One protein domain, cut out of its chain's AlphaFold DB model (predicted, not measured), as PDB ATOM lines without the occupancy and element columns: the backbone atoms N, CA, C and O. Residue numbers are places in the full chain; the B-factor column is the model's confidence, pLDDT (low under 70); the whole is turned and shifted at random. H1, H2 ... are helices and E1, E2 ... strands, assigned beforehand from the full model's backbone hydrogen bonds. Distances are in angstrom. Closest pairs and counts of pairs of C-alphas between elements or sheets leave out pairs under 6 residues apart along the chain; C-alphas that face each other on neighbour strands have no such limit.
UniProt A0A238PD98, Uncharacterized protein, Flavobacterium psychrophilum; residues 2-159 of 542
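AT A GLANCE: This is residues 2 to 159 of the 542 residues of an uncharacterized protein of Flavobacterium psychrophilum (UniProt A0A238PD98). The chain is wound in stacked turns, a solenoid whose three walls are sheets of parallel strands: E2 E5 E8 E10 E12 E14, E4 E7 E9 E11 E13 and the short E1 E3 E6. The short helix H1 lies over the end of the stack where E2, E3 and E4 stand, and short pairings at residues 86 to 87 and 108 to 109 carry the third wall on beyond E6. The printed part has 158 residues with one named helix and fourteen named strands, in the order E1, H1, then E2 to E14, and is mostly strand. It is compact and rounded, with a radius of gyration of the C-alphas of 15.1 A and spans of 37 by 37 by 30 A.

HOW THE PARTS SIT: The largest sheet runs E2 (residues 25 to 29), E5 (55 to 59), E8 (74 to 83), E10 (97 to 104), E12 (123 to 131), E14 (148 to 157), parallel and twisted, with E2 and E14 as edge strands. E8 and E10 stand at 5 degrees, with N 102 and O 80 2.8 A apart, within hydrogen-bond range. E8 bends by 82 degrees at residue 77, E12 by 85 degrees at 126 and E14 by 106 degrees at 151. The second sheet, also parallel and twisted, runs E4 (38 to 42), E7 (67 to 71), E9 (90 to 94), E11 (111 to 114), E13 (139 to 146). In E7 and E9, N 70 and O 92 are 2.7 A apart. The third, parallel, runs E1 (3 to 5), E3 (31 to 34), E6 (62 to 64); N 64 and O 33 are 2.8 A apart. E2 runs on into E3 at 81 degrees, and E6 into E7 at 98 degrees. H1, residues 8 to 17, has each O i to N i+4 pair within hydrogen-bond range. It only just is on the largest sheet and on the third, with 5 pairs of C-alphas within 10 A each, and only grazes them; it is not on the second.

IN THESE COORDINATES: E1 begins at C-alpha 3, (134.860, 113.601, 186.616). H1 is 13.8 A long, E8 22.8 A, E13 21.6 A, E10 and E12 20.4 A each. E14, 19.2 A, ends at C-alpha 157, (109.278, 97.222, 190.200).

THE WHOLE: The C-alphas farthest apart, of Gly 48 and Asn 135, are 44.6 A apart. The printed part has no cut. The link from E4 to E5, residues 43 to 54, is long. The mean pLDDT of the printed part is 84.2; residue 2, residues 8 to 23 and residues 43 to 52 are under 70.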
ATOM      1  N   GLU A   2     136.554 109.356 185.370       55.72
ATOM      2  CA  GLU A   2     135.449 109.861 186.197       55.72
ATOM      3  C   GLU A   2     135.730 111.322 186.532       55.72
ATOM      4  O   GLU A   2     136.821 111.654 186.999       55.72
ATOM      5  N   GLU A   3     134.777 112.196 186.236       72.19
ATOM      6  CA  GLU A   3     134.860 113.601 186.616       72.19
ATOM      7  C   GLU A   3     134.348 113.736 188.051       72.19
ATOM      8  O   GLU A   3     133.188 113.419 188.333       72.19
ATOM      9  N   ILE A   4     135.232 114.140 188.967       74.62
ATOM     10  CA  ILE A   4     134.884 114.370 190.371       74.62
ATOM     11  C   ILE A   4     134.526 115.844 190.527       74.62
ATOM     12  O   ILE A   4     135.379 116.717 190.363       74.62
ATOM     13  N   ILE A   5     133.269 116.118 190.861       73.94
ATOM     14  CA  ILE A   5     132.773 117.469 191.125       73.94
ATOM     15  C   ILE A   5     132.635 117.608 192.640       73.94
ATOM     16  O   ILE A   5     131.794 116.956 193.256       73.94
ATOM     17  N   THR A   6     133.487 118.445 193.232       73.00
ATOM     18  CA  THR A   6     133.623 118.586 194.693       73.00
ATOM     19  C   THR A   6     133.024 119.877 195.255       73.00
ATOM     20  O   THR A   6     133.006 120.072 196.469       73.00
ATOM     21  N   THR A   7     132.544 120.792 194.402       70.19
ATOM     22  CA  THR A   7     131.967 122.074 194.836       70.19
ATOM     23  C   THR A   7     130.598 122.327 194.210       70.19
ATOM     24  O   THR A   7     130.357 122.039 193.036       70.19
ATOM     25  N   LEU A   8     129.685 122.896 195.007       59.09
ATOM     26  CA  LEU A   8     128.343 123.298 194.569       59.09
ATOM     27  C   LEU A   8     128.413 124.334 193.435       59.09
ATOM     28  O   LEU A   8     127.629 124.277 192.492       59.09
ATOM     29  N   GLU A   9     129.388 125.248 193.504       66.06
ATOM     30  CA  GLU A   9     129.671 126.220 192.445       66.06
ATOM     31  C   GLU A   9     130.094 125.536 191.147       66.06
ATOM     32  O   GLU A   9     129.542 125.882 190.111       66.06
ATOM     33  N   GLY A  10     130.967 124.521 191.192       65.12
ATOM     34  CA  GLY A  10     131.372 123.766 190.002       65.12
ATOM     35  C   GLY A  10     130.199 123.031 189.348       65.12
ATOM     36  O   GLY A  10     130.065 123.033 188.128       65.12
ATOM     37  N   PHE A  11     129.277 122.479 190.142       66.88
ATOM     38  CA  PHE A  11     128.064 121.865 189.600       66.88
ATOM     39  C   PHE A  11     127.075 122.894 189.031       66.88
ATOM     40  O   PHE A  11     126.530 122.694 187.946       66.88
ATOM     41  N   HIS A  12     126.843 124.011 189.729       66.00
ATOM     42  CA  HIS A  12     126.025 125.108 189.204       66.00
ATOM     43  C   HIS A  12     126.644 125.740 187.960       66.00
ATOM     44  O   HIS A  12     125.915 126.175 187.072       66.00
ATOM     45  N   GLU A  13     127.969 125.782 187.882       64.44
ATOM     46  CA  GLU A  13     128.700 126.207 186.703       64.44
ATOM     47  C   GLU A  13     128.485 125.209 185.570       64.44
ATOM     48  O   GLU A  13     128.129 125.652 184.491       64.44
ATOM     49  N   ILE A  14     128.527 123.891 185.794       65.19
ATOM     50  CA  ILE A  14     128.157 122.884 184.777       65.19
ATOM     51  C   ILE A  14     126.689 123.038 184.333       65.19
ATOM     52  O   ILE A  14     126.398 123.032 183.133       65.19
ATOM     53  N   LEU A  15     125.761 123.266 185.272       62.25
ATOM     54  CA  LEU A  15     124.351 123.566 184.978       62.25
ATOM     55  C   LEU A  15     124.173 124.862 184.166       62.25
ATOM     56  O   LEU A  15     123.231 124.961 183.383       62.25
ATOM     57  N   ARG A  16     125.047 125.861 184.352       56.75
ATOM     58  CA  ARG A  16     125.009 127.156 183.644       56.75
ATOM     59  C   ARG A  16     125.769 127.153 182.313       56.75
ATOM     60  O   ARG A  16     125.364 127.853 181.389       56.75
ATOM     61  N   THR A  17     126.880 126.425 182.223       48.69
ATOM     62  CA  THR A  17     127.854 126.470 181.114       48.69
ATOM     63  C   THR A  17     127.610 125.415 180.047       48.69
ATOM     64  O   THR A  17     128.132 125.551 178.940       48.69
ATOM     65  N   THR A  18     126.770 124.412 180.315       48.38
ATOM     66  CA  THR A  18     126.234 123.536 179.268       48.38
ATOM     67  C   THR A  18     125.339 124.364 178.337       48.38
ATOM     68  O   THR A  18     124.139 124.533 178.530       48.38
ATOM     69  N   HIS A  19     125.973 124.951 177.320       40.38
ATOM     70  CA  HIS A  19     125.417 125.792 176.260       40.38
ATOM     71  C   HIS A  19     124.495 125.013 175.298       40.38
ATOM     72  O   HIS A  19     124.607 125.121 174.083       40.38
ATOM     73  N   ASP A  20     123.529 124.265 175.830       41.69
ATOM     74  CA  ASP A  20     122.491 123.570 175.060       41.69
ATOM     75  C   ASP A  20     121.146 124.320 175.155       41.69
ATOM     76  O   ASP A  20     120.064 123.743 175.285       41.69
ATOM     77  N   PHE A  21     121.217 125.655 175.058       36.22
ATOM     78  CA  PHE A  21     120.090 126.596 175.177       36.22
ATOM     79  C   PHE A  21     118.950 126.344 174.167       36.22
ATOM     80  O   PHE A  21     117.844 126.848 174.353       36.22
ATOM     81  N   TYR A  22     119.186 125.540 173.125       45.41
ATOM     82  CA  TYR A  22     118.158 125.125 172.166       45.41
ATOM     83  C   TYR A  22     117.501 123.772 172.484       45.41
ATOM     84  O   TYR A  22     116.377 123.539 172.040       45.41
ATOM     85  N   ASN A  23     118.134 122.896 173.272       52.41
ATOM     86  CA  ASN A  23     117.699 121.498 173.401       52.41
ATOM     87  C   ASN A  23     116.816 121.199 174.620       52.41
ATOM     88  O   ASN A  23     116.306 120.082 174.730       52.41
ATOM     89  N   LYS A  24     116.591 122.167 175.525       72.19
ATOM     90  CA  LYS A  24     115.757 122.022 176.745       72.19
ATOM     91  C   LYS A  24     116.042 120.760 177.583       72.19
ATOM     92  O   LYS A  24     115.206 120.345 178.387       72.19
ATOM     93  N   THR A  25     117.201 120.146 177.388       75.50
ATOM     94  CA  THR A  25     117.587 118.860 177.958       75.50
ATOM     95  C   THR A  25     118.956 119.039 178.576       75.50
ATOM     96  O   THR A  25     119.885 119.442 177.887       75.50
ATOM     97  N   PHE A  26     119.079 118.728 179.859       78.81
ATOM     98  CA  PHE A  26     120.356 118.665 180.555       78.81
ATOM     99  C   PHE A  26     120.732 117.197 180.760       78.81
ATOM    100  O   PHE A  26     119.914 116.433 181.276       78.81
ATOM    101  N   ASN A  27     121.941 116.801 180.350       81.38
ATOM    102  CA  ASN A  27     122.467 115.449 180.543       81.38
ATOM    103  C   ASN A  27     123.750 115.507 181.386       81.38
ATOM    104  O   ASN A  27     124.675 116.235 181.032       81.38
ATOM    105  N   LEU A  28     123.822 114.707 182.448       83.88
ATOM    106  CA  LEU A  28     125.037 114.470 183.234       83.88
ATOM    107  C   LEU A  28     125.381 112.984 183.162       83.88
ATOM    108  O   LEU A  28     124.519 112.160 183.458       83.88
ATOM    109  N   GLU A  29     126.603 112.623 182.773       88.50
ATOM    110  CA  GLU A  29     126.983 111.218 182.598       88.50
ATOM    111  C   GLU A  29     128.364 110.910 183.195       88.50
ATOM    112  O   GLU A  29     129.325 111.626 182.935       88.50
ATOM    113  N   ASN A  30     128.482 109.789 183.919       88.94
ATOM    114  CA  ASN A  30     129.749 109.232 184.432       88.94
ATOM    115  C   ASN A  30     130.532 110.160 185.394       88.94
ATOM    116  O   ASN A  30     131.763 110.240 185.329       88.94
ATOM    117  N   CYS A  31     129.822 110.843 186.293       85.88
ATOM    118  CA  CYS A  31     130.410 111.750 187.288       85.88
ATOM    119  C   CYS A  31     130.319 111.190 188.715       85.88
ATOM    120  O   CYS A  31     129.357 110.500 189.065       85.88
ATOM    121  N   VAL A  32     131.276 111.567 189.562       85.69
ATOM    122  CA  VAL A  32     131.206 111.371 191.016       85.69
ATOM    123  C   VAL A  32     130.984 112.733 191.665       85.69
ATOM    124  O   VAL A  32     131.756 113.668 191.462       85.69
ATOM    125  N   LEU A  33     129.895 112.852 192.414       82.31
ATOM    126  CA  LEU A  33     129.472 114.070 193.094       82.31
ATOM    127  C   LEU A  33     129.733 113.898 194.591       82.31
ATOM    128  O   LEU A  33     129.033 113.125 195.246       82.31
ATOM    129  N   GLU A  34     130.741 114.593 195.113       81.19
ATOM    130  CA  GLU A  34     131.152 114.527 196.520       81.19
ATOM    131  C   GLU A  34     130.908 115.868 197.212       81.19
ATOM    132  O   GLU A  34     131.560 116.864 196.900       81.19
ATOM    133  N   PHE A  35     129.978 115.889 198.170       75.69
ATOM    134  CA  PHE A  35     129.620 117.093 198.919       75.69
ATOM    135  C   PHE A  35     129.633 116.827 200.427       75.69
ATOM    136  O   PHE A  35     129.070 115.843 200.905       75.69
ATOM    137  N   SER A  36     130.234 117.735 201.201       70.62
ATOM    138  CA  SER A  36     130.102 117.743 202.662       70.62
ATOM    139  C   SER A  36     128.791 118.439 203.057       70.62
ATOM    140  O   SER A  36     128.778 119.660 203.225       70.62
ATOM    141  N   GLY A  37     127.698 117.677 203.167       77.06
ATOM    142  CA  GLY A  37     126.375 118.144 203.613       77.06
ATOM    143  C   GLY A  37     125.246 117.918 202.598       77.06
ATOM    144  O   GLY A  37     125.365 117.093 201.684       77.06
ATOM    145  N   ASP A  38     124.148 118.653 202.778       71.00
ATOM    146  CA  ASP A  38     122.971 118.613 201.905       71.00
ATOM    147  C   ASP A  38     123.242 119.281 200.552       71.00
ATOM    148  O   ASP A  38     123.826 120.364 200.457       71.00
ATOM    149  N   PHE A  39     122.747 118.660 199.486       77.12
ATOM    150  CA  PHE A  39     122.766 119.194 198.137       77.12
ATOM    151  C   PHE A  39     121.358 119.643 197.737       77.12
ATOM    152  O   PHE A  39     120.461 118.816 197.594       77.12
ATOM    153  N   ILE A  40     121.158 120.950 197.537       75.00
ATOM    154  CA  ILE A  40     119.830 121.549 197.333       75.00
ATOM    155  C   ILE A  40     119.665 122.062 195.897       75.00
ATOM    156  O   ILE A  40     120.327 123.005 195.467       75.00
ATOM    157  N   VAL A  41     118.688 121.511 195.182       78.38
ATOM    158  CA  VAL A  41     118.177 121.989 193.894       78.38
ATOM    159  C   VAL A  41     116.880 122.753 194.147       78.38
ATOM    160  O   VAL A  41     115.836 122.147 194.384       78.38
ATOM    161  N   SER A  42     116.916 124.089 194.114       72.75
ATOM    162  CA  SER A  42     115.734 124.919 194.400       72.75
ATOM    163  C   SER A  42     115.211 125.697 193.187       72.75
ATOM    164  O   SER A  42     115.983 126.214 192.383       72.75
ATOM    165  N   GLY A  43     113.882 125.799 193.063       58.56
ATOM    166  CA  GLY A  43     113.197 126.495 191.963       58.56
ATOM    167  C   GLY A  43     112.966 128.005 192.147       58.56
ATOM    168  O   GLY A  43     112.159 128.567 191.410       58.56
ATOM    169  N   GLY A  44     113.605 128.683 193.120       51.88
ATOM    170  CA  GLY A  44     113.200 130.037 193.548       51.88
ATOM    171  C   GLY A  44     114.308 131.065 193.854       51.88
ATOM    172  O   GLY A  44     115.064 130.941 194.810       51.88
ATOM    173  N   THR A  45     114.282 132.174 193.105       39.78
ATOM    174  CA  THR A  45     114.861 133.533 193.308       39.78
ATOM    175  C   THR A  45     116.375 133.778 193.331       39.78
ATOM    176  O   THR A  45     116.766 134.868 192.925       39.78
ATOM    177  N   MET A  46     117.241 132.838 193.722       40.50
ATOM    178  CA  MET A  46     118.705 133.073 193.634       40.50
ATOM    179  C   MET A  46     119.287 132.749 192.247       40.50
ATOM    180  O   MET A  46     120.345 133.250 191.868       40.50
ATOM    181  N   LEU A  47     118.554 131.971 191.449       41.94
ATOM    182  CA  LEU A  47     118.761 131.813 190.014       41.94
ATOM    183  C   LEU A  47     117.672 132.634 189.319       41.94
ATOM    184  O   LEU A  47     116.564 132.156 189.091       41.94
ATOM    185  N   GLY A  48     117.951 133.919 189.089       38.88
ATOM    186  CA  GLY A  48     117.132 134.733 188.198       38.88
ATOM    187  C   GLY A  48     117.025 134.024 186.849       38.88
ATOM    188  O   GLY A  48     118.046 133.632 186.298       38.88
ATOM    189  N   GLU A  49     115.792 133.871 186.372       46.00
ATOM    190  CA  GLU A  49     115.369 133.077 185.210       46.00
ATOM    191  C   GLU A  49     115.083 131.600 185.516       46.00
ATOM    192  O   GLU A  49     115.962 130.799 185.824       46.00
ATOM    193  N   ASN A  50     113.793 131.254 185.385       48.03
ATOM    194  CA  ASN A  50     113.277 129.893 185.282       48.03
ATOM    195  C   ASN A  50     114.243 129.046 184.454       48.03
ATOM    196  O   ASN A  50     114.400 129.281 183.254       48.03
ATOM    197  N   SER A  51     114.877 128.056 185.068       53.66
ATOM    198  CA  SER A  51     115.681 127.100 184.330       53.66
ATOM    199  C   SER A  51     114.758 126.338 183.364       53.66
ATOM    200  O   SER A  51     113.999 125.460 183.768       53.66
ATOM    201  N   ASN A  52     114.774 126.742 182.091       64.44
ATOM    202  CA  ASN A  52     113.841 126.351 181.024       64.44
ATOM    203  C   ASN A  52     114.015 124.906 180.514       64.44
ATOM    204  O   ASN A  52     113.545 124.580 179.419       64.44
ATOM    205  N   PHE A  53     114.719 124.041 181.243       70.62
ATOM    206  CA  PHE A  53     114.861 122.657 180.815       70.62
ATOM    207  C   PHE A  53     113.562 121.888 181.084       70.62
ATOM    208  O   PHE A  53     112.994 121.918 182.176       70.62
ATOM    209  N   ASP A  54     113.085 121.205 180.045       87.00
ATOM    210  CA  ASP A  54     111.955 120.283 180.113       87.00
ATOM    211  C   ASP A  54     112.447 118.889 180.555       87.00
ATOM    212  O   ASP A  54     111.648 118.077 181.011       87.00
ATOM    213  N   VAL A  55     113.752 118.590 180.447       89.38
ATOM    214  CA  VAL A  55     114.333 117.281 180.788       89.38
ATOM    215  C   VAL A  55     115.659 117.434 181.544       89.38
ATOM    216  O   VAL A  55     116.572 118.107 181.078       89.38
ATOM    217  N   LEU A  56     115.773 116.755 182.683       90.56
ATOM    218  CA  LEU A  56     116.975 116.547 183.483       90.56
ATOM    219  C   LEU A  56     117.289 115.049 183.474       90.56
ATOM    220  O   LEU A  56     116.553 114.267 184.073       90.56
ATOM    221  N   ARG A  57     118.364 114.645 182.801       92.56
ATOM    222  CA  ARG A  57     118.799 113.251 182.735       92.56
ATOM    223  C   ARG A  57     120.184 113.085 183.345       92.56
ATOM    224  O   ARG A  57     121.115 113.805 182.999       92.56
ATOM    225  N   ILE A  58     120.324 112.122 184.242       93.00
ATOM    226  CA  ILE A  58     121.558 111.838 184.965       93.00
ATOM    227  C   ILE A  58     121.843 110.345 184.835       93.00
ATOM    228  O   ILE A  58     120.997 109.524 185.188       93.00
ATOM    229  N   ARG A  59     123.020 109.982 184.319       94.81
ATOM    230  CA  ARG A  59     123.393 108.592 184.039       94.81
ATOM    231  C   ARG A  59     124.712 108.184 184.663       94.81
ATOM    232  O   ARG A  59     125.692 108.916 184.573       94.81
ATOM    233  N   ASN A  60     124.780 106.966 185.199       94.94
ATOM    234  CA  ASN A  60     126.026 106.374 185.709       94.94
ATOM    235  C   ASN A  60     126.767 107.271 186.721       94.94
ATOM    236  O   ASN A  60     127.994 107.256 186.782       94.94
ATOM    237  N   CYS A  61     126.035 108.079 187.485       93.19
ATOM    238  CA  CYS A  61     126.612 108.985 188.472       93.19
ATOM    239  C   CYS A  61     126.571 108.386 189.879       93.19
ATOM    240  O   CYS A  61     125.620 107.683 190.229       93.19
ATOM    241  N   THR A  62     127.569 108.721 190.694       95.00
ATOM    242  CA  THR A  62     127.603 108.390 192.125       95.00
ATOM    243  C   THR A  62     127.425 109.661 192.943       95.00
ATOM    244  O   THR A  62     128.157 110.626 192.743       95.00
ATOM    245  N   PHE A  63     126.463 109.654 193.863       93.94
ATOM    246  CA  PHE A  63     126.172 110.751 194.778       93.94
ATOM    247  C   PHE A  63     126.642 110.380 196.183       93.94
ATOM    248  O   PHE A  63     126.054 109.513 196.830       93.94
ATOM    249  N   ASN A  64     127.696 111.052 196.634       92.00
ATOM    250  CA  ASN A  64     128.267 110.969 197.971       92.00
ATOM    251  C   ASN A  64     127.921 112.271 198.701       92.00
ATOM    252  O   ASN A  64     128.707 113.221 198.724       92.00
ATOM    253  N   CYS A  65     126.702 112.332 199.223       89.69
ATOM    254  CA  CYS A  65     126.159 113.489 199.925       89.69
ATOM    255  C   CYS A  65     125.532 113.060 201.254       89.69
ATOM    256  O   CYS A  65     125.494 111.869 201.545       89.69
ATOM    257  N   GLU A  66     125.051 113.999 202.069       89.31
ATOM    258  CA  GLU A  66     124.154 113.651 203.184       89.31
ATOM    259  C   GLU A  66     122.723 113.464 202.659       89.31
ATOM    260  O   GLU A  66     122.040 112.483 202.965       89.31
ATOM    261  N   LYS A  67     122.296 114.375 201.779       93.38
ATOM    262  CA  LYS A  67     120.948 114.405 201.213       93.38
ATOM    263  C   LYS A  67     120.918 115.124 199.868       93.38
ATOM    264  O   LYS A  67     121.565 116.153 199.704       93.38
ATOM    265  N   LEU A  68     120.139 114.613 198.917       94.06
ATOM    266  CA  LEU A  68     119.859 115.246 197.628       94.06
ATOM    267  C   LEU A  68     118.434 115.813 197.647       94.06
ATOM    268  O   LEU A  68     117.464 115.073 197.503       94.06
ATOM    269  N   GLU A  69     118.294 117.122 197.829       92.81
ATOM    270  CA  GLU A  69     117.009 117.803 197.976       92.81
ATOM    271  C   GLU A  69     116.585 118.561 196.715       92.81
ATOM    272  O   GLU A  69     117.339 119.343 196.149       92.81
ATOM    273  N   PHE A  70     115.327 118.406 196.322       92.19
ATOM    274  CA  PHE A  70     114.644 119.178 195.295       92.19
ATOM    275  C   PHE A  70     113.535 119.990 195.966       92.19
ATOM    276  O   PHE A  70     112.554 119.420 196.449       92.19
ATOM    277  N   LEU A  71     113.679 121.315 196.007       90.31
ATOM    278  CA  LEU A  71     112.795 122.219 196.747       90.31
ATOM    279  C   LEU A  71     112.086 123.209 195.818       90.31
ATOM    280  O   LEU A  71     112.718 123.895 195.017       90.31
ATOM    281  N   ASN A  72     110.775 123.381 195.994       88.81
ATOM    282  CA  ASN A  72     110.002 124.451 195.346       88.81
ATOM    283  C   ASN A  72     110.095 124.455 193.805       88.81
ATOM    284  O   ASN A  72     110.045 125.517 193.181       88.81
ATOM    285  N   ILE A  73     110.269 123.293 193.170       88.81
ATOM    286  CA  ILE A  73     110.324 123.195 191.707       88.81
ATOM    287  C   ILE A  73     108.902 123.230 191.171       88.81
ATOM    288  O   ILE A  73     108.149 122.290 191.386       88.81
ATOM    289  N   ASN A  74     108.527 124.278 190.444       90.81
ATOM    290  CA  ASN A  74     107.203 124.386 189.835       90.81
ATOM    291  C   ASN A  74     107.305 124.368 188.304       90.81
ATOM    292  O   ASN A  74     107.240 125.410 187.657       90.81
ATOM    293  N   ASN A  75     107.510 123.181 187.732       90.25
ATOM    294  CA  ASN A  75     107.597 122.978 186.289       90.25
ATOM    295  C   ASN A  75     106.868 121.686 185.886       90.25
ATOM    296  O   ASN A  75     107.448 120.603 185.849       90.25
ATOM    297  N   ASP A  76     105.596 121.813 185.511       92.12
ATOM    298  CA  ASP A  76     104.719 120.710 185.096       92.12
ATOM    299  C   ASP A  76     105.140 120.000 183.793       92.12
ATOM    300  O   ASP A  76     104.537 118.989 183.414       92.12
ATOM    301  N   LYS A  77     106.183 120.498 183.115       92.94
ATOM    302  CA  LYS A  77     106.810 119.873 181.945       92.94
ATOM    303  C   LYS A  77     108.095 119.132 182.278       92.94
ATOM    304  O   LYS A  77     108.502 118.313 181.459       92.94
ATOM    305  N   LEU A  78     108.680 119.354 183.455       92.88
ATOM    306  CA  LEU A  78     109.974 118.797 183.830       92.88
ATOM    307  C   LEU A  78     109.934 117.269 183.952       92.88
ATOM    308  O   LEU A  78     109.146 116.700 184.711       92.88
ATOM    309  N   HIS A  79     110.833 116.615 183.233       95.38
ATOM    310  CA  HIS A  79     111.151 115.201 183.343       95.38
ATOM    311  C   HIS A  79     112.479 115.042 184.081       95.38
ATOM    312  O   HIS A  79     113.477 115.585 183.624       95.38
ATOM    313  N   ILE A  80     112.507 114.297 185.182       95.44
ATOM    314  CA  ILE A  80     113.738 113.950 185.899       95.44
ATOM    315  C   ILE A  80     113.981 112.454 185.721       95.44
ATOM    316  O   ILE A  80     113.098 111.653 186.022       95.44
ATOM    317  N   ASP A  81     115.152 112.088 185.216       97.06
ATOM    318  CA  ASP A  81     115.509 110.722 184.838       97.06
ATOM    319  C   ASP A  81     116.893 110.370 185.391       97.06
ATOM    320  O   ASP A  81     117.900 110.931 184.964       97.06
ATOM    321  N   PHE A  82     116.931 109.458 186.358       97.19
ATOM    322  CA  PHE A  82     118.149 108.887 186.918       97.19
ATOM    323  C   PHE A  82     118.314 107.460 186.400       97.19
ATOM    324  O   PHE A  82     117.490 106.591 186.688       97.19
ATOM    325  N   GLU A  83     119.391 107.202 185.668       96.88
ATOM    326  CA  GLU A  83     119.666 105.910 185.040       96.88
ATOM    327  C   GLU A  83     121.011 105.365 185.525       96.88
ATOM    328  O   GLU A  83     122.058 105.987 185.354       96.88
ATOM    329  N   SER A  84     121.014 104.176 186.127       96.00
ATOM    330  CA  SER A  84     122.250 103.506 186.559       96.00
ATOM    331  C   SER A  84     123.082 104.291 187.591       96.00
ATOM    332  O   SER A  84     124.298 104.107 187.689       96.00
ATOM    333  N   CYS A  85     122.430 105.157 188.376       96.44
ATOM    334  CA  CYS A  85     123.056 105.952 189.433       96.44
ATOM    335  C   CYS A  85     123.207 105.182 190.758       96.44
ATOM    336  O   CYS A  85     122.431 104.270 191.058       96.44
ATOM    337  N   THR A  86     124.171 105.610 191.574       96.69
ATOM    338  CA  THR A  86     124.397 105.156 192.953       96.69
ATOM    339  C   THR A  86     124.154 106.328 193.901       96.69
ATOM    340  O   THR A  86     124.875 107.321 193.832       96.69
ATOM    341  N   PHE A  87     123.171 106.227 194.791       96.44
ATOM    342  CA  PHE A  87     122.896 107.236 195.813       96.44
ATOM    343  C   PHE A  87     123.309 106.702 197.182       96.44
ATOM    344  O   PHE A  87     122.599 105.895 197.782       96.44
ATOM    345  N   ASN A  88     124.447 107.184 197.684       96.06
ATOM    346  CA  ASN A  88     124.898 106.946 199.059       96.06
ATOM    347  C   ASN A  88     124.289 107.969 200.040       96.06
ATOM    348  O   ASN A  88     124.830 108.192 201.116       96.06
ATOM    349  N   CYS A  89     123.190 108.603 199.626       95.19
ATOM    350  CA  CYS A  89     122.356 109.522 200.384       95.19
ATOM    351  C   CYS A  89     120.883 109.277 200.043       95.19
ATOM    352  O   CYS A  89     120.549 108.575 199.078       95.19
ATOM    353  N   GLY A  90     119.987 109.894 200.809       96.44
ATOM    354  CA  GLY A  90     118.574 109.960 200.457       96.44
ATOM    355  C   GLY A  90     118.243 111.054 199.448       96.44
ATOM    356  O   GLY A  90     118.932 112.070 199.350       96.44
ATOM    357  N   ILE A  91     117.145 110.857 198.719       97.19
ATOM    358  CA  ILE A  91     116.596 111.826 197.769       97.19
ATOM    359  C   ILE A  91     115.300 112.391 198.335       97.19
ATOM    360  O   ILE A  91     114.409 111.633 198.719       97.19
ATOM    361  N   VAL A  92     115.166 113.715 198.350       96.50
ATOM    362  CA  VAL A  92     113.989 114.393 198.894       96.50
ATOM    363  C   VAL A  92     113.393 115.365 197.899       96.50
ATOM    364  O   VAL A  92     114.090 116.200 197.343       96.50
ATOM    365  N   PHE A  93     112.080 115.291 197.708       95.75
ATOM    366  CA  PHE A  93     111.317 116.241 196.909       95.75
ATOM    367  C   PHE A  93     110.302 116.955 197.792       95.75
ATOM    368  O   PHE A  93     109.337 116.338 198.238       95.75
ATOM    369  N   ASN A  94     110.463 118.262 197.994       92.69
ATOM    370  CA  ASN A  94     109.536 119.054 198.795       92.69
ATOM    371  C   ASN A  94     108.936 120.217 197.994       92.69
ATOM    372  O   ASN A  94     109.648 121.000 197.365       92.69
ATOM    373  N   ASN A  95     107.607 120.343 198.052       90.62
ATOM    374  CA  ASN A  95     106.836 121.373 197.355       90.62
ATOM    375  C   ASN A  95     107.148 121.449 195.845       90.62
ATOM    376  O   ASN A  95     107.397 122.521 195.296       90.62
ATOM    377  N   CYS A  96     107.169 120.293 195.178       92.81
ATOM    378  CA  CYS A  96     107.504 120.194 193.760       92.81
ATOM    379  C   CYS A  96     106.283 119.819 192.906       92.81
ATOM    380  O   CYS A  96     105.485 118.955 193.267       92.81
ATOM    381  N   THR A  97     106.171 120.452 191.743       94.62
ATOM    382  CA  THR A  97     105.291 120.089 190.634       94.62
ATOM    383  C   THR A  97     106.170 119.764 189.436       94.62
ATOM    384  O   THR A  97     106.829 120.652 188.898       94.62
ATOM    385  N   ILE A  98     106.192 118.495 189.036       95.25
ATOM    386  CA  ILE A  98     106.977 118.003 187.898       95.25
ATOM    387  C   ILE A  98     106.107 117.164 186.968       95.25
ATOM    388  O   ILE A  98     105.025 116.723 187.339       95.25
ATOM    389  N   LYS A  99     106.557 116.896 185.744       96.38
ATOM    390  CA  LYS A  99     105.839 115.979 184.853       96.38
ATOM    391  C   LYS A  99     106.119 114.530 185.217       96.38
ATOM    392  O   LYS A  99     105.183 113.732 185.289       96.38
ATOM    393  N   GLN A 100     107.396 114.167 185.343       97.56
ATOM    394  CA  GLN A 100     107.826 112.777 185.516       97.56
ATOM    395  C   GLN A 100     109.083 112.671 186.381       97.56
ATOM    396  O   GLN A 100     109.975 113.505 186.260       97.56
ATOM    397  N   LEU A 101     109.157 111.614 187.191       97.94
ATOM    398  CA  LEU A 101     110.355 111.200 187.927       97.94
ATOM    399  C   LEU A 101     110.630 109.721 187.672       97.94
ATOM    400  O   LEU A 101     109.808 108.879 188.045       97.94
ATOM    401  N   TRP A 102     111.767 109.411 187.061       98.25
ATOM    402  CA  TRP A 102     112.214 108.053 186.775       98.25
ATOM    403  C   TRP A 102     113.524 107.752 187.495       98.25
ATOM    404  O   TRP A 102     114.481 108.516 187.414       98.25
ATOM    405  N   LEU A 103     113.546 106.629 188.205       97.94
ATOM    406  CA  LEU A 103     114.738 106.009 188.764       97.94
ATOM    407  C   LEU A 103     114.830 104.618 188.142       97.94
ATOM    408  O   LEU A 103     113.969 103.770 188.380       97.94
ATOM    409  N   SER A 104     115.826 104.406 187.289       97.06
ATOM    410  CA  SER A 104     116.011 103.170 186.536       97.06
ATOM    411  C   SER A 104     117.393 102.577 186.790       97.06
ATOM    412  O   SER A 104     118.392 103.298 186.826       97.06
ATOM    413  N   ARG A 105     117.450 101.252 186.981       95.75
ATOM    414  CA  ARG A 105     118.692 100.495 187.240       95.75
ATOM    415  C   ARG A 105     119.532 101.087 188.373       95.75
ATOM    416  O   ARG A 105     120.755 101.177 188.289       95.75
ATOM    417  N   THR A 106     118.868 101.626 189.390       95.56
ATOM    418  CA  THR A 106     119.541 102.268 190.518       95.56
ATOM    419  C   THR A 106     120.376 101.226 191.253       95.56
ATOM    420  O   THR A 106     119.863 100.169 191.593       95.56
ATOM    421  N   LYS A 107     121.658 101.513 191.501       94.44
ATOM    422  CA  LYS A 107     122.584 100.560 192.137       94.44
ATOM    423  C   LYS A 107     122.464 100.564 193.660       94.44
ATOM    424  O   LYS A 107     122.551  99.518 194.294       94.44
ATOM    425  N   ALA A 108     122.263 101.746 194.238       95.81
ATOM    426  CA  ALA A 108     122.017 101.954 195.661       95.81
ATOM    427  C   ALA A 108     121.135 103.190 195.853       95.81
ATOM    428  O   ALA A 108     121.256 104.151 195.089       95.81
ATOM    429  N   LEU A 109     120.251 103.150 196.848       96.75
ATOM    430  CA  LEU A 109     119.412 104.272 197.260       96.75
ATOM    431  C   LEU A 109     119.048 104.105 198.729       96.75
ATOM    432  O   LEU A 109     118.304 103.188 199.067       96.75
ATOM    433  N   GLU A 110     119.526 104.996 199.590       95.75
ATOM    434  CA  GLU A 110     119.236 104.907 201.023       95.75
ATOM    435  C   GLU A 110     117.738 105.109 201.304       95.75
ATOM    436  O   GLU A 110     117.073 104.238 201.871       95.75
ATOM    437  N   TYR A 111     117.178 106.228 200.839       97.50
ATOM    438  CA  TYR A 111     115.749 106.506 200.932       97.50
ATOM    439  C   TYR A 111     115.262 107.488 199.863       97.50
ATOM    440  O   TYR A 111     116.035 108.264 199.301       97.50
ATOM    441  N   LEU A 112     113.953 107.484 199.615       97.88
ATOM    442  CA  LEU A 112     113.248 108.468 198.795       97.88
ATOM    443  C   LEU A 112     112.076 109.045 199.594       97.88
ATOM    444  O   LEU A 112     111.139 108.320 199.930       97.88
ATOM    445  N   ASP A 113     112.122 110.346 199.876       97.50
ATOM    446  CA  ASP A 113     111.044 111.089 200.537       97.50
ATOM    447  C   ASP A 113     110.414 112.076 199.549       97.50
ATOM    448  O   ASP A 113     111.077 112.972 199.029       97.50
ATOM    449  N   ILE A 114     109.132 111.910 199.245       96.81
ATOM    450  CA  ILE A 114     108.398 112.793 198.343       96.81
ATOM    451  C   ILE A 114     107.211 113.391 199.080       96.81
ATOM    452  O   ILE A 114     106.309 112.687 199.540       96.81
ATOM    453  N   GLY A 115     107.187 114.719 199.074       90.88
ATOM    454  CA  GLY A 115     106.172 115.540 199.701       90.88
ATOM    455  C   GLY A 115     106.509 115.894 201.143       90.88
ATOM    456  O   GLY A 115     107.419 115.356 201.764       90.88
ATOM    457  N   ASP A 116     105.767 116.857 201.671       84.81
ATOM    458  CA  ASP A 116     105.976 117.352 203.024       84.81
ATOM    459  C   ASP A 116     105.074 116.605 204.010       84.81
ATOM    460  O   ASP A 116     103.877 116.439 203.761       84.81
ATOM    461  N   ARG A 117     105.622 116.191 205.155       77.12
ATOM    462  CA  ARG A 117     104.839 115.618 206.262       77.12
ATOM    463  C   ARG A 117     104.059 116.685 207.032       77.12
ATOM    464  O   ARG A 117     103.035 116.372 207.637       77.12
ATOM    465  N   ILE A 118     104.562 117.918 207.053       77.69
ATOM    466  CA  ILE A 118     104.083 119.008 207.910       77.69
ATOM    467  C   ILE A 118     103.230 119.990 207.111       77.69
ATOM    468  O   ILE A 118     102.168 120.412 207.577       77.69
ATOM    469  N   SER A 119     103.682 120.386 205.920       73.56
ATOM    470  CA  SER A 119     102.966 121.393 205.139       73.56
ATOM    471  C   SER A 119     101.789 120.810 204.356       73.56
ATOM    472  O   SER A 119     101.736 119.635 204.001       73.56
ATOM    473  N   LYS A 120     100.809 121.673 204.063       75.06
ATOM    474  CA  LYS A 120      99.683 121.358 203.167       75.06
ATOM    475  C   LYS A 120     100.095 121.340 201.689       75.06
ATOM    476  O   LYS A 120      99.230 121.146 200.833       75.06
ATOM    477  N   ASN A 121     101.365 121.600 201.381       82.50
ATOM    478  CA  ASN A 121     101.829 121.681 200.008       82.50
ATOM    479  C   ASN A 121     101.887 120.273 199.422       82.50
ATOM    480  O   ASN A 121     102.488 119.364 199.991       82.50
ATOM    481  N   LYS A 122     101.221 120.099 198.285       86.62
ATOM    482  CA  LYS A 122     101.163 118.816 197.594       86.62
ATOM    483  C   LYS A 122     102.350 118.685 196.658       86.62
ATOM    484  O   LYS A 122     102.667 119.627 195.935       86.62
ATOM    485  N   PHE A 123     102.952 117.502 196.628       94.69
ATOM    486  CA  PHE A 123     103.800 117.131 195.506       94.69
ATOM    487  C   PHE A 123     102.902 116.681 194.354       94.69
ATOM    488  O   PHE A 123     102.099 115.762 194.522       94.69
ATOM    489  N   ALA A 124     103.034 117.308 193.190       96.38
ATOM    490  CA  ALA A 124     102.242 116.970 192.015       96.38
ATOM    491  C   ALA A 124     103.130 116.371 190.923       96.38
ATOM    492  O   ALA A 124     104.152 116.945 190.543       96.38
ATOM    493  N   SER A 125     102.722 115.220 190.386       96.44
ATOM    494  CA  SER A 125     103.378 114.632 189.218       96.44
ATOM    495  C   SER A 125     102.399 113.891 188.322       96.44
ATOM    496  O   SER A 125     101.335 113.446 188.750       96.44
ATOM    497  N   ASN A 126     102.735 113.750 187.042       96.75
ATOM    498  CA  ASN A 126     101.984 112.847 186.181       96.75
ATOM    499  C   ASN A 126     102.466 111.402 186.364       96.75
ATOM    500  O   ASN A 126     101.647 110.489 186.419       96.75
ATOM    501  N   LYS A 127     103.781 111.162 186.439       98.19
ATOM    502  CA  LYS A 127     104.329 109.797 186.507       98.19
ATOM    503  C   LYS A 127     105.517 109.705 187.455       98.19
ATOM    504  O   LYS A 127     106.443 110.504 187.361       98.19
ATOM    505  N   ILE A 128     105.530 108.678 188.290       98.25
ATOM    506  CA  ILE A 128     106.700 108.273 189.065       98.25
ATOM    507  C   ILE A 128     106.969 106.805 188.759       98.25
ATOM    508  O   ILE A 128     106.056 105.976 188.802       98.25
ATOM    509  N   ARG A 129     108.215 106.481 188.420       98.25
ATOM    510  CA  ARG A 129     108.624 105.112 188.113       98.25
ATOM    511  C   ARG A 129     109.961 104.804 188.769       98.25
ATOM    512  O   ARG A 129     110.921 105.530 188.547       98.25
ATOM    513  N   ILE A 130     110.007 103.729 189.546       97.88
ATOM    514  CA  ILE A 130     111.206 103.245 190.231       97.88
ATOM    515  C   ILE A 130     111.369 101.778 189.843       97.88
ATOM    516  O   ILE A 130     110.541 100.947 190.214       97.88
ATOM    517  N   VAL A 131     112.368 101.469 189.023       97.19
ATOM    518  CA  VAL A 131     112.516 100.149 188.395       97.19
ATOM    519  C   VAL A 131     113.959  99.703 188.465       97.19
ATOM    520  O   VAL A 131     114.858 100.445 188.065       97.19
ATOM    521  N   ASN A 132     114.163  98.464 188.899       94.88
ATOM    522  CA  ASN A 132     115.445  97.791 188.763       94.88
ATOM    523  C   ASN A 132     115.363  96.600 187.800       94.88
ATOM    524  O   ASN A 132     114.307  95.980 187.670       94.88
ATOM    525  N   ASP A 133     116.472  96.258 187.147       90.06
ATOM    526  CA  ASP A 133     116.513  95.139 186.199       90.06
ATOM    527  C   ASP A 133     116.322  93.799 186.926       90.06
ATOM    528  O   ASP A 133     116.960  93.553 187.946       90.06
ATOM    529  N   GLU A 134     115.476  92.902 186.399       87.06
ATOM    530  CA  GLU A 134     115.148  91.605 187.035       87.06
ATOM    531  C   GLU A 134     116.376  90.709 187.296       87.06
ATOM    532  O   GLU A 134     116.329  89.837 188.161       87.06
ATOM    533  N   ASN A 135     117.470  90.931 186.561       87.62
ATOM    534  CA  ASN A 135     118.722  90.179 186.681       87.62
ATOM    535  C   ASN A 135     119.711  90.785 187.691       87.62
ATOM    536  O   ASN A 135     120.733  90.163 187.985       87.62
ATOM    537  N   GLU A 136     119.447  91.992 188.188       85.94
ATOM    538  CA  GLU A 136     120.296  92.676 189.161       85.94
ATOM    539  C   GLU A 136     119.802  92.432 190.592       85.94
ATOM    540  O   GLU A 136     118.642  92.085 190.836       85.94
ATOM    541  N   SER A 137     120.691  92.602 191.573       86.38
ATOM    542  CA  SER A 137     120.302  92.528 192.982       86.38
ATOM    543  C   SER A 137     119.271  93.611 193.294       86.38
ATOM    544  O   SER A 137     119.502  94.785 192.999       86.38
ATOM    545  N   LYS A 138     118.156  93.232 193.927       91.44
ATOM    546  CA  LYS A 138     117.138  94.182 194.385       91.44
ATOM    547  C   LYS A 138     117.773  95.203 195.324       91.44
ATOM    548  O   LYS A 138     118.457  94.830 196.280       91.44
ATOM    549  N   ILE A 139     117.548  96.487 195.055       93.38
ATOM    550  CA  ILE A 139     117.996  97.534 195.972       93.38
ATOM    551  C   ILE A 139     117.180  97.469 197.252       93.38
ATOM    552  O   ILE A 139     115.972  97.227 197.203       93.38
ATOM    553  N   LYS A 140     117.847  97.717 198.377       95.31
ATOM    554  CA  LYS A 140     117.202  97.928 199.669       95.31
ATOM    555  C   LYS A 140     117.028  99.416 199.901       95.31
ATOM    556  O   LYS A 140     118.015 100.139 199.824       95.31
ATOM    557  N   SER A 141     115.796  99.868 200.120       96.50
ATOM    558  CA  SER A 141     115.510 101.296 200.290       96.50
ATOM    559  C   SER A 141     114.244 101.557 201.106       96.50
ATOM    560  O   SER A 141     113.397 100.672 201.261       96.50
ATOM    561  N   LYS A 142     114.102 102.789 201.601       97.25
ATOM    562  CA  LYS A 142     112.913 103.285 202.313       97.25
ATOM    563  C   LYS A 142     112.194 104.342 201.489       97.25
ATOM    564  O   LYS A 142     112.830 105.247 200.955       97.25
ATOM    565  N   PHE A 143     110.872 104.260 201.414       97.62
ATOM    566  CA  PHE A 143     110.036 105.158 200.628       97.62
ATOM    567  C   PHE A 143     108.982 105.851 201.489       97.62
ATOM    568  O   PHE A 143     108.132 105.209 202.108       97.62
ATOM    569  N   TRP A 144     108.986 107.180 201.468       97.38
ATOM    570  CA  TRP A 144     107.983 108.002 202.134       97.38
ATOM    571  C   TRP A 144     107.282 108.876 201.098       97.38
ATOM    572  O   TRP A 144     107.896 109.679 200.410       97.38
ATOM    573  N   PHE A 145     105.975 108.683 200.966       97.44
ATOM    574  CA  PHE A 145     105.125 109.348 199.990       97.44
ATOM    575  C   PHE A 145     104.004 110.071 200.737       97.44
ATOM    576  O   PHE A 145     103.050 109.452 201.206       97.44
ATOM    577  N   ASN A 146     104.118 111.388 200.872       96.81
ATOM    578  CA  ASN A 146     103.202 112.197 201.667       96.81
ATOM    579  C   ASN A 146     102.527 113.250 200.793       96.81
ATOM    580  O   ASN A 146     103.189 113.942 200.028       96.81
ATOM    581  N   ASN A 147     101.210 113.417 200.934       96.38
ATOM    582  CA  ASN A 147     100.466 114.482 200.253       96.38
ATOM    583  C   ASN A 147     100.684 114.502 198.723       96.38
ATOM    584  O   ASN A 147     100.798 115.574 198.120       96.38
ATOM    585  N   LEU A 148     100.756 113.327 198.087       97.25
ATOM    586  CA  LEU A 148     100.957 113.236 196.642       97.25
ATOM    587  C   LEU A 148      99.664 113.516 195.865       97.25
ATOM    588  O   LEU A 148      98.570 113.139 196.288       97.25
ATOM    589  N   ASP A 149      99.807 114.113 194.686       97.62
ATOM    590  CA  ASP A 149      98.788 114.200 193.639       97.62
ATOM    591  C   ASP A 149      99.371 113.648 192.329       97.62
ATOM    592  O   ASP A 149     100.034 114.359 191.566       97.62
ATOM    593  N   ILE A 150      99.183 112.342 192.107       98.00
ATOM    594  CA  ILE A 150      99.706 111.615 190.944       98.00
ATOM    595  C   ILE A 150      98.582 111.333 189.951       98.00
ATOM    596  O   ILE A 150      97.795 110.401 190.128       98.00
ATOM    597  N   LYS A 151      98.532 112.116 188.869       97.25
ATOM    598  CA  LYS A 151      97.454 112.032 187.863       97.25
ATOM    599  C   LYS A 151      97.558 110.821 186.937       97.25
ATOM    600  O   LYS A 151      96.542 110.373 186.418       97.25
ATOM    601  N   GLY A 152      98.767 110.321 186.698       97.81
ATOM    602  CA  GLY A 152      99.027 109.163 185.846       97.81
ATOM    603  C   GLY A 152      99.274 107.917 186.682       97.81
ATOM    604  O   GLY A 152      98.317 107.233 187.040       97.81
ATOM    605  N   PHE A 153     100.541 107.607 186.977       98.19
ATOM    606  CA  PHE A 153     100.886 106.400 187.736       98.19
ATOM    607  C   PHE A 153     102.096 106.548 188.667       98.19
ATOM    608  O   PHE A 153     103.014 107.318 188.386       98.19
ATOM    609  N   LEU A 154     102.107 105.745 189.733       98.50
ATOM    610  CA  LEU A 154     103.258 105.444 190.587       98.50
ATOM    611  C   LEU A 154     103.560 103.942 190.479       98.50
ATOM    612  O   LEU A 154     102.757 103.116 190.915       98.50
ATOM    613  N   ALA A 155     104.700 103.594 189.880       98.50
ATOM    614  CA  ALA A 155     105.118 102.210 189.663       98.50
ATOM    615  C   ALA A 155     106.457 101.915 190.349       98.50
ATOM    616  O   ALA A 155     107.420 102.660 190.166       98.50
ATOM    617  N   ILE A 156     106.503 100.820 191.108       98.31
ATOM    618  CA  ILE A 156     107.688 100.320 191.805       98.31
ATOM    619  C   ILE A 156     107.899  98.862 191.394       98.31
ATOM    620  O   ILE A 156     107.016  98.029 191.603       98.31
ATOM    621  N   GLU A 157     109.038  98.542 190.792       97.88
ATOM    622  CA  GLU A 157     109.278  97.222 190.200       97.88
ATOM    623  C   GLU A 157     110.653  96.684 190.606       97.88
ATOM    624  O   GLU A 157     111.666  97.357 190.414       97.88
ATOM    625  N   ASN A 158     110.679  95.448 191.116       97.12
ATOM    626  CA  ASN A 158     111.896  94.702 191.445       97.12
ATOM    627  C   ASN A 158     112.781  95.367 192.524       97.12
ATOM    628  O   ASN A 158     113.980  95.575 192.345       97.12
ATOM    629  N   ILE A 159     112.175  95.709 193.666       96.25
ATOM    630  CA  ILE A 159     112.837  96.419 194.777       96.25
ATOM    631  C   ILE A 159     112.548  95.726 196.110       96.25
ATOM    632  O   ILE A 159     111.418  95.295 196.348       96.25
TER     633      ILE A 159